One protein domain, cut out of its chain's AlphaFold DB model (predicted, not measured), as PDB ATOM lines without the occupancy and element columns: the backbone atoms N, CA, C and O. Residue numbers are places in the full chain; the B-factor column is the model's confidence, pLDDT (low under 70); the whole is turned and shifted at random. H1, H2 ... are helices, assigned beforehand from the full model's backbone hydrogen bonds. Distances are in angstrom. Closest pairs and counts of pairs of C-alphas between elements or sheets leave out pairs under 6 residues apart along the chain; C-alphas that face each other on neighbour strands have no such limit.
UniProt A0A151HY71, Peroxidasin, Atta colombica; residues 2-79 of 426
ATOM      1  N   ASP A   2     203.199 232.286 191.639       30.70
ATOM      2  CA  ASP A   2     202.867 233.598 191.068       30.70
ATOM      3  C   ASP A   2     204.055 234.187 190.301       30.70
ATOM      4  O   ASP A   2     205.141 234.353 190.850       30.70
ATOM      5  N   SER A   3     203.841 234.511 189.027       41.16
ATOM      6  CA  SER A   3     204.860 234.967 188.074       41.16
ATOM      7  C   SER A   3     205.132 236.479 188.130       41.16
ATOM      8  O   SER A   3     205.445 237.084 187.108       41.16
ATOM      9  N   THR A   4     204.973 237.127 189.287       44.34
ATOM     10  CA  THR A   4     205.026 238.604 189.395       44.34
ATOM     11  C   THR A   4     205.739 239.137 190.638       44.34
ATOM     12  O   THR A   4     205.575 240.303 190.992       44.34
ATOM     13  N   THR A   5     206.584 238.345 191.299       53.22
ATOM     14  CA  THR A   5     207.496 238.897 192.315       53.22
ATOM     15  C   THR A   5     208.780 239.374 191.644       53.22
ATOM     16  O   THR A   5     209.624 238.576 191.245       53.22
ATOM     17  N   LEU A   6     208.923 240.696 191.504       57.62
ATOM     18  CA  LEU A   6     210.210 241.324 191.210       57.62
ATOM     19  C   LEU A   6     211.180 240.945 192.332       57.62
ATOM     20  O   LEU A   6     211.016 241.369 193.476       57.62
ATOM     21  N   GLN A   7     212.153 240.099 192.007       68.62
ATOM     22  CA  GLN A   7     213.197 239.705 192.936       68.62
ATOM     23  C   GLN A   7     214.277 240.786 192.908       68.62
ATOM     24  O   GLN A   7     215.032 240.901 191.947       68.62
ATOM     25  N   TYR A   8     214.299 241.616 193.945       77.44
ATOM     26  CA  TYR A   8     215.374 242.574 194.169       77.44
ATOM     27  C   TYR A   8     216.459 241.912 195.002       77.44
ATOM     28  O   TYR A   8     216.157 241.203 195.963       77.44
ATOM     29  N   VAL A   9     217.708 242.163 194.631       81.56
ATOM     30  CA  VAL A   9     218.871 241.702 195.378       81.56
ATOM     31  C   VAL A   9     219.779 242.898 195.623       81.56
ATOM     32  O   VAL A   9     219.968 243.724 194.727       81.56
ATOM     33  N   SER A  10     220.283 243.022 196.847       87.25
ATOM     34  CA  SER A  10     221.277 244.040 197.187       87.25
ATOM     35  C   SER A  10     222.591 243.694 196.495       87.25
ATOM     36  O   SER A  10     222.965 242.526 196.426       87.25
ATOM     37  N   ILE A  11     223.317 244.686 195.982       90.06
ATOM     38  CA  ILE A  11     224.530 244.412 195.198       90.06
ATOM     39  C   ILE A  11     225.624 243.820 196.094       90.06
ATOM     40  O   ILE A  11     226.361 242.934 195.659       90.06
ATOM     41  N   HIS A  12     225.724 244.274 197.345       89.56
ATOM     42  CA  HIS A  12     226.741 243.782 198.272       89.56
ATOM     43  C   HIS A  12     226.600 242.299 198.635       89.56
ATOM     44  O   HIS A  12     227.611 241.653 198.914       89.56
ATOM     45  N   ASP A  13     225.388 241.746 198.549       88.00
ATOM     46  CA  ASP A  13     225.138 240.315 198.743       88.00
ATOM     47  C   ASP A  13     225.598 239.475 197.535       88.00
ATOM     48  O   ASP A  13     225.826 238.274 197.663       88.00
ATOM     49  N   GLU A  14     225.811 240.099 196.369       88.56
ATOM     50  CA  GLU A  14     226.034 239.398 195.099       88.56
ATOM     51  C   GLU A  14     227.495 239.318 194.649       88.56
ATOM     52  O   GLU A  14     227.816 238.520 193.770       88.56
ATOM     53  N   PHE A  15     228.418 240.072 195.257       85.12
ATOM     54  CA  PHE A  15     229.819 240.124 194.802       85.12
ATOM     55  C   PHE A  15     230.527 238.763 194.731       85.12
ATOM     56  O   PHE A  15     231.482 238.608 193.970       85.12
ATOM     57  N   THR A  16     230.101 237.794 195.546       82.81
ATOM     58  CA  THR A  16     230.688 236.443 195.601       82.81
ATOM     59  C   THR A  16     229.638 235.328 195.565       82.81
ATOM     60  O   THR A  16     229.974 234.158 195.752       82.81
ATOM     61  N   ASN A  17     228.370 235.664 195.316       84.31
ATOM     62  CA  ASN A  17     227.263 234.719 195.386       84.31
ATOM     63  C   ASN A  17     227.027 234.025 194.036       84.31
ATOM     64  O   ASN A  17     226.384 234.574 193.146       84.31
ATOM     65  N   SER A  18     227.508 232.787 193.880       85.81
ATOM     66  CA  SER A  18     227.233 231.996 192.668       85.81
ATOM     67  C   SER A  18     225.825 231.393 192.641       85.81
ATOM     68  O   SER A  18     225.352 231.009 191.574       85.81
ATOM     69  N   ALA A  19     225.117 231.329 193.777       83.38
ATOM     70  CA  ALA A  19     223.838 230.621 193.866       83.38
ATOM     71  C   ALA A  19     222.759 231.236 192.955       83.38
ATOM     72  O   ALA A  19     221.906 230.524 192.415       83.38
ATOM     73  N   ASN A  20     222.833 232.552 192.737       81.00
ATOM     74  CA  ASN A  20     221.952 233.273 191.821       81.00
ATOM     75  C   ASN A  20     222.344 233.123 190.340       81.00
ATOM     76  O   ASN A  20     221.606 233.586 189.478       81.00
ATOM     77  N   LEU A  21     223.452 232.445 190.027       86.06
ATOM     78  CA  LEU A  21     223.848 232.072 188.664       86.06
ATOM     79  C   LEU A  21     223.595 230.588 188.369       86.06
ATOM     80  O   LEU A  21     223.238 230.246 187.247       86.06
ATOM     81  N   ASP A  22     223.732 229.719 189.373       86.94
ATOM     82  CA  ASP A  22     223.696 228.256 189.208       86.94
ATOM     83  C   ASP A  22     222.287 227.687 188.935       86.94
ATOM     84  O   ASP A  22     222.118 226.520 188.576       86.94
ATOM     85  N   THR A  23     221.246 228.498 189.120       84.94
ATOM     86  CA  THR A  23     219.850 228.097 188.919       84.94
ATOM     87  C   THR A  23     219.407 228.301 187.467       84.94
ATOM     88  O   THR A  23     219.683 229.331 186.853       84.94
ATOM     89  N   ALA A  24     218.693 227.317 186.907       85.06
ATOM     90  CA  ALA A  24     218.215 227.367 185.523       85.06
ATOM     91  C   ALA A  24     217.373 228.632 185.256       85.06
ATOM     92  O   ALA A  24     216.506 228.988 186.058       85.06
ATOM     93  N   GLY A  25     217.653 229.316 184.142       86.00
ATOM     94  CA  GLY A  25     216.998 230.570 183.745       86.00
ATOM     95  C   GLY A  25     217.401 231.808 184.560       86.00
ATOM     96  O   GLY A  25     216.837 232.885 184.369       86.00
ATOM     97  N   SER A  26     218.343 231.715 185.504       86.69
ATOM     98  CA  SER A  26     218.749 232.884 186.298       86.69
ATOM     99  C   SER A  26     219.601 233.875 185.520       86.69
ATOM    100  O   SER A  26     219.377 235.078 185.640       86.69
ATOM    101  N   VAL A  27     220.502 233.392 184.661       89.12
ATOM    102  CA  VAL A  27     221.284 234.255 183.763       89.12
ATOM    103  C   VAL A  27     220.360 235.057 182.846       89.12
ATOM    104  O   VAL A  27     220.525 236.270 182.733       89.12
ATOM    105  N   ASP A  28     219.327 234.425 182.283       90.25
ATOM    106  CA  ASP A  28     218.389 235.115 181.395       90.25
ATOM    107  C   ASP A  28     217.586 236.183 182.131       90.25
ATOM    108  O   ASP A  28     217.430 237.301 181.642       90.25
ATOM    109  N   ARG A  29     217.140 235.889 183.357       88.06
ATOM    110  CA  ARG A  29     216.470 236.875 184.217       88.06
ATOM    111  C   ARG A  29     217.379 238.058 184.557       88.06
ATOM    112  O   ARG A  29     216.902 239.192 184.554       88.06
ATOM    113  N   LEU A  30     218.669 237.821 184.802       88.56
ATOM    114  CA  LEU A  30     219.650 238.882 185.042       88.56
ATOM    115  C   LEU A  30     219.879 239.733 183.788       88.56
ATOM    116  O   LEU A  30     219.833 240.958 183.873       88.56
ATOM    117  N   LEU A  31     220.058 239.112 182.620       91.62
ATOM    118  CA  LEU A  31     220.211 239.820 181.344       91.62
ATOM    119  C   LEU A  31     218.953 240.627 180.991       91.62
ATOM    120  O   LEU A  31     219.061 241.792 180.606       91.62
ATOM    121  N   LEU A  32     217.759 240.062 181.204       90.56
ATOM    122  CA  LEU A  32     216.488 240.782 181.084       90.56
ATOM    123  C   LEU A  32     216.418 241.965 182.054       90.56
ATOM    124  O   LEU A  32     215.916 243.026 181.683       90.56
ATOM    125  N   GLY A  33     216.920 241.805 183.278       90.19
ATOM    126  CA  GLY A  33     217.085 242.899 184.233       90.19
ATOM    127  C   GLY A  33     217.978 244.005 183.672       90.19
ATOM    128  O   GLY A  33     217.543 245.151 183.604       90.19
ATOM    129  N   LEU A  34     219.173 243.658 183.183       91.19
ATOM    130  CA  LEU A  34     220.164 244.605 182.653       91.19
ATOM    131  C   LEU A  34     219.647 245.436 181.475       91.19
ATOM    132  O   LEU A  34     219.978 246.614 181.379       91.19
ATOM    133  N   ILE A  35     218.837 244.850 180.589       92.00
ATOM    134  CA  ILE A  35     218.300 245.579 179.431       92.00
ATOM    135  C   ILE A  35     217.017 246.364 179.745       92.00
ATOM    136  O   ILE A  35     216.621 247.212 178.951       92.00
ATOM    137  N   ASN A  36     216.329 246.082 180.857       89.25
ATOM    138  CA  ASN A  36     215.065 246.747 181.207       89.25
ATOM    139  C   ASN A  36     215.198 247.771 182.331       89.25
ATOM    140  O   ASN A  36     214.392 248.699 182.416       89.25
ATOM    141  N   GLN A  37     216.165 247.590 183.227       90.06
ATOM    142  CA  GLN A  37     216.345 248.469 184.368       90.06
ATOM    143  C   GLN A  37     217.177 249.691 183.966       90.06
ATOM    144  O   GLN A  37     218.199 249.557 183.292       90.06
ATOM    145  N   PRO A  38     216.766 250.903 184.376       89.12
ATOM    146  CA  PRO A  38     217.571 252.087 184.138       89.12
ATOM    147  C   PRO A  38     218.877 251.997 184.934       89.12
ATOM    148  O   PRO A  38     218.887 251.578 186.092       89.12
ATOM    149  N   CYS A  39     219.976 252.451 184.336       89.06
ATOM    150  CA  CYS A  39     221.212 252.643 185.081       89.06
ATOM    151  C   CYS A  39     221.059 253.779 186.106       89.06
ATOM    152  O   CYS A  39     220.224 254.680 185.953       89.06
ATOM    153  N   GLN A  40     221.893 253.763 187.149       88.75
ATOM    154  CA  GLN A  40     221.997 254.902 188.058       88.75
ATOM    155  C   GLN A  40     222.355 256.164 187.260       88.75
ATOM    156  O   GLN A  40     223.152 256.127 186.318       88.75
ATOM    157  N   ARG A  41     221.762 257.298 187.647       86.12
ATOM    158  CA  ARG A  41     222.073 258.592 187.043       86.12
ATOM    159  C   ARG A  41     223.578 258.852 187.116       86.12
ATOM    160  O   ARG A  41     224.190 258.695 188.165       86.12
ATOM    161  N   ARG A  42     224.158 259.314 186.006       83.25
ATOM    162  CA  ARG A  42     225.547 259.778 185.987       83.25
ATOM    163  C   ARG A  42     225.638 261.131 186.690       83.25
ATOM    164  O   ARG A  42     225.341 262.161 186.080       83.25
ATOM    165  N   ASP A  43     226.069 261.116 187.940       84.88
ATOM    166  CA  ASP A  43     226.372 262.292 188.752       84.88
ATOM    167  C   ASP A  43     227.703 262.108 189.503       84.88
ATOM    168  O   ASP A  43     228.473 261.187 189.216       84.88
ATOM    169  N   GLU A  44     228.035 263.044 190.387       85.19
ATOM    170  CA  GLU A  44     229.250 262.995 191.199       85.19
ATOM    171  C   GLU A  44     229.190 261.980 192.354       85.19
ATOM    172  O   GLU A  44     230.154 261.879 193.118       85.19
ATOM    173  N   PHE A  45     228.078 261.256 192.515       89.44
ATOM    174  CA  PHE A  45     227.856 260.330 193.614       89.44
ATOM    175  C   PHE A  45     227.962 258.878 193.157       89.44
ATOM    176  O   PHE A  45     227.731 258.510 192.008       89.44
ATOM    177  N   ILE A  46     228.327 258.029 194.108       92.25
ATOM    178  CA  ILE A  46     228.406 256.585 193.938       92.25
ATOM    179  C   ILE A  46     227.474 255.979 194.990       92.25
ATOM    180  O   ILE A  46     227.406 256.484 196.111       92.25
ATOM    181  N   THR A  47     226.713 254.949 194.606       93.56
ATOM    182  CA  THR A  47     225.763 254.271 195.503       93.56
ATOM    183  C   THR A  47     226.439 253.747 196.774       93.56
ATOM    184  O   THR A  47     227.600 253.329 196.745       93.56
ATOM    185  N   GLU A  48     225.683 253.725 197.872       93.12
ATOM    186  CA  GLU A  48     226.115 253.212 199.175       93.12
ATOM    187  C   GLU A  48     226.592 251.752 199.106       93.12
ATOM    188  O   GLU A  48     227.559 251.376 199.768       93.12
ATOM    189  N   GLU A  49     226.011 250.963 198.202       93.62
ATOM    190  CA  GLU A  49     226.441 249.590 197.916       93.62
ATOM    191  C   GLU A  49     227.930 249.495 197.536       93.62
ATOM    192  O   GLU A  49     228.583 248.490 197.800       93.62
ATOM    193  N   MET A  50     228.485 250.547 196.923       94.06
ATOM    194  CA  MET A  50     229.886 250.606 196.496       94.06
ATOM    195  C   MET A  50     230.761 251.459 197.420       94.06
ATOM    196  O   MET A  50     231.977 251.285 197.401       94.06
ATOM    197  N   THR A  51     230.203 252.399 198.187       93.88
ATOM    198  CA  THR A  51     230.984 253.276 199.082       93.88
ATOM    199  C   THR A  51     231.024 252.801 200.531       93.88
ATOM    200  O   THR A  51     231.971 253.135 201.225       93.88
ATOM    201  N   ASN A  52     230.062 252.000 200.992       93.75
ATOM    202  CA  ASN A  52     230.052 251.455 202.355       93.75
ATOM    203  C   ASN A  52     230.037 249.926 202.392       93.75
ATOM    204  O   ASN A  52     230.366 249.359 203.429       93.75
ATOM    205  N   HIS A  53     229.665 249.258 201.296       94.56
ATOM    206  CA  HIS A  53     229.408 247.813 201.280       94.56
ATOM    207  C   HIS A  53     230.192 247.048 200.198       94.56
ATOM    208  O   HIS A  53     229.918 245.874 199.940       94.56
ATOM    209  N   LEU A  54     231.226 247.659 199.596       93.31
ATOM    210  CA  LEU A  54     232.056 246.979 198.597       93.31
ATOM    211  C   LEU A  54     232.760 245.767 199.228       93.31
ATOM    212  O   LEU A  54     233.552 245.930 200.159       93.31
ATOM    213  N   PHE A  55     232.507 244.565 198.700       89.75
ATOM    214  CA  PHE A  55     233.033 243.299 199.237       89.75
ATOM    215  C   PHE A  55     232.822 243.151 200.754       89.75
ATOM    216  O   PHE A  55     233.720 242.726 201.489       89.75
ATOM    217  N   GLN A  56     231.641 243.539 201.238       89.94
ATOM    218  CA  GLN A  56     231.279 243.386 202.640       89.94
ATOM    219  C   GLN A  56     231.374 241.922 203.079       89.94
ATOM    220  O   GLN A  56     230.851 241.012 202.439       89.94
ATOM    221  N   THR A  57     232.054 241.693 204.201       86.31
ATOM    222  CA  THR A  57     232.178 240.351 204.776       86.31
ATOM    223  C   THR A  57     230.911 240.007 205.566       86.31
ATOM    224  O   THR A  57     230.494 240.819 206.401       86.31
ATOM    225  N   PRO A  58     230.319 238.810 205.383       84.44
ATOM    226  CA  PRO A  58     229.157 238.387 206.156       84.44
ATOM    227  C   PRO A  58     229.386 238.517 207.667       84.44
ATOM    228  O   PRO A  58     230.415 238.094 208.195       84.44
ATOM    229  N   GLY A  59     228.419 239.107 208.372       85.38
ATOM    230  CA  GLY A  59     228.494 239.344 209.818       85.38
ATOM    231  C   GLY A  59     229.175 240.654 210.233       85.38
ATOM    232  O   GLY A  59     229.097 241.016 211.406       85.38
ATOM    233  N   PHE A  60     229.772 241.401 209.301       88.88
ATOM    234  CA  PHE A  60     230.240 242.768 209.536       88.88
ATOM    235  C   PHE A  60     229.276 243.769 208.895       88.88
ATOM    236  O   PHE A  60     228.835 243.527 207.777       88.88
ATOM    237  N   PRO A  61     228.930 244.888 209.559       88.94
ATOM    238  CA  PRO A  61     227.919 245.820 209.051       88.94
ATOM    239  C   PRO A  61     228.429 246.773 207.956       88.94
ATOM    240  O   PRO A  61     227.661 247.597 207.475       88.94
ATOM    241  N   PHE A  62     229.708 246.691 207.580       90.75
ATOM    242  CA  PHE A  62     230.330 247.534 206.559       90.75
ATOM    243  C   PHE A  62     231.359 246.737 205.746       90.75
ATOM    244  O   PHE A  62     231.902 245.729 206.207       90.75
ATOM    245  N   GLY A  63     231.620 247.209 204.533       92.25
ATOM    246  CA  GLY A  63     232.669 246.774 203.622       92.25
ATOM    247  C   GLY A  63     233.653 247.906 203.322       92.25
ATOM    248  O   GLY A  63     233.922 248.769 204.158       92.25
ATOM    249  N   MET A  64     234.229 247.875 202.127       94.44
ATOM    250  CA  MET A  64     235.144 248.905 201.641       94.44
ATOM    251  C   MET A  64     234.404 250.037 200.912       94.44
ATOM    252  O   MET A  64     233.231 249.913 200.559       94.44
ATOM    253  N   ASP A  65     235.140 251.117 200.631       96.50
ATOM    254  CA  ASP A  65     234.669 252.265 199.855       96.50
ATOM    255  C   ASP A  65     235.395 252.341 198.504       96.50
ATOM    256  O   ASP A  65     236.561 252.746 198.432       96.50
ATOM    257  N   LEU A  66     234.694 251.997 197.421       96.44
ATOM    258  CA  LEU A  66     235.212 252.032 196.053       96.44
ATOM    259  C   LEU A  66     235.657 253.434 195.624       96.44
ATOM    260  O   LEU A  66     236.652 253.571 194.911       96.44
ATOM    261  N   ALA A  67     234.943 254.481 196.041       96.06
ATOM    262  CA  ALA A  67     235.288 255.853 195.693       96.06
ATOM    263  C   ALA A  67     236.619 256.246 196.341       96.06
ATOM    264  O   ALA A  67     237.513 256.757 195.660       96.06
ATOM    265  N   SER A  68     236.776 255.940 197.634       96.75
ATOM    266  CA  SER A  68     238.030 256.174 198.354       96.75
ATOM    267  C   SER A  68     239.189 255.362 197.762       96.75
ATOM    268  O   SER A  68     240.282 255.898 197.566       96.75
ATOM    269  N   LEU A  69     238.937 254.100 197.388       97.75
ATOM    270  CA  LEU A  69     239.920 253.221 196.762       97.75
ATOM    271  C   LEU A  69     240.363 253.761 195.403       97.75
ATOM    272  O   LEU A  69     241.556 253.752 195.122       97.75
ATOM    273  N   ASN A  70     239.446 254.273 194.579       97.62
ATOM    274  CA  ASN A  70     239.780 254.859 193.279       97.62
ATOM    275  C   ASN A  70     240.635 256.125 193.415       97.62
ATOM    276  O   ASN A  70     241.604 256.294 192.674       97.62
ATOM    277  N   ILE A  71     240.322 256.990 194.386       97.75
ATOM    278  CA  ILE A  71     241.140 258.172 194.698       97.75
ATOM    279  C   ILE A  71     242.538 257.734 195.146       97.75
ATOM    280  O   ILE A  71     243.544 258.171 194.584       97.75
ATOM    281  N   GLN A  72     242.614 256.818 196.113       98.44
ATOM    282  CA  GLN A  72     243.888 256.344 196.643       98.44
ATOM    283  C   GLN A  72     244.717 255.607 195.581       98.44
ATOM    284  O   GLN A  72     245.932 255.786 195.531       98.44
ATOM    285  N   ARG A  73     244.073 254.845 194.687       98.31
ATOM    286  CA  ARG A  73     244.710 254.183 193.539       98.31
ATOM    287  C   ARG A  73     245.275 255.191 192.545       98.31
ATOM    288  O   ARG A  73     246.373 254.991 192.038       98.31
ATOM    289  N   GLY A  74     244.558 256.283 192.283       98.31
ATOM    290  CA  GLY A  74     245.061 257.363 191.437       98.31
ATOM    291  C   GLY A  74     246.353 257.970 191.988       98.31
ATOM    292  O   GLY A  74     247.309 258.173 191.240       98.31
ATOM    293  N   ARG A  75     246.410 258.185 193.307       98.06
ATOM    294  CA  ARG A  75     247.604 258.691 194.003       98.06
ATOM    295  C   ARG A  75     248.752 257.684 193.996       98.06
ATOM    296  O   ARG A  75     249.882 258.064 193.711       98.06
ATOM    297  N   ASP A  76     248.457 256.413 194.256       98.50
ATOM    298  CA  ASP A  76     249.411 255.297 194.185       98.50
ATOM    299  C   ASP A  76     250.055 255.189 192.792       98.50
ATOM    300  O   ASP A  76     251.270 255.088 192.654       98.50
ATOM    301  N   HIS A  77     249.251 255.343 191.737       98.25
ATOM    302  CA  HIS A  77     249.719 255.347 190.350       98.25
ATOM    303  C   HIS A  77     250.412 256.658 189.932       98.25
ATOM    304  O   HIS A  77     250.816 256.794 188.775       98.25
ATOM    305  N   GLY A  78     250.536 257.635 190.836       97.75
ATOM    306  CA  GLY A  78     251.159 258.925 190.553       97.75
ATOM    307  C   GLY A  78     250.428 259.728 189.476       97.75
ATOM    308  O   GLY A  78     251.075 260.436 188.700       97.75
ATOM    309  N   LEU A  79     249.098 259.598 189.381       98.00
ATOM    310  CA  LEU A  79     248.322 260.356 188.403       98.00
ATOM    311  C   LEU A  79     248.469 261.861 188.666       98.00
ATOM    312  O   LEU A  79     248.265 262.306 189.798       98.00
TER     313      LEU A  79
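What this domain is: This is residues 2 to 79 of the 426 residues of the protein "Peroxidasin" of Atta colombica (UniProt A0A151HY71). A loose, open chain with wide loops stretches from a thin tail, residues 2 to 7, to helix H5 at the opposite end. Short H1 and H4 meet between these ends, while H3, as long in residues as H5, lies well away from it. The 78 printed residues hold five helices, H1 to H5, and no named strand; the class is all helix, with 34 residues in helices. The radius of gyration of the C-alphas is 15.8 A, and the spans are 52 by 31 by 20 A.

How they stand to each other: H1, residues 11 to 14, only just touches H4, residues 48 to 51, with 3 pairs of C-alphas within 8 A; the closest are those of His 12 and Glu 49, 5.8 A apart. H2, residues 19 to 22, is close to but not clearly touching H3, residues 26 to 36; the closest C-alphas, of Leu 21 and Val 27, are 5.9 A apart. H4 touches H5, residues 66 to 76, closest at the C-alphas of Thr 51 and Leu 66, 5.3 A. H3 and H5 are apart. In H3 and H5 every O i to N i+4 pair is within hydrogen-bond range; H1, H2 and H4 are too short for one.

Where its parts are: H1 begins at C-alpha 11 (224.530, 244.412, 195.198). H3 is 15.2 A long and H5 14.7 A, ending at C-alpha 76 (249.411, 255.297, 194.185).

The domain as a whole: The C-alphas farthest apart, of Asp 2 and Gly 78, are 54.5 A apart. The links H3 to H4 and H4 to H5 are long. The printed part has no cut; residues 2 to 7 have pLDDT under 70.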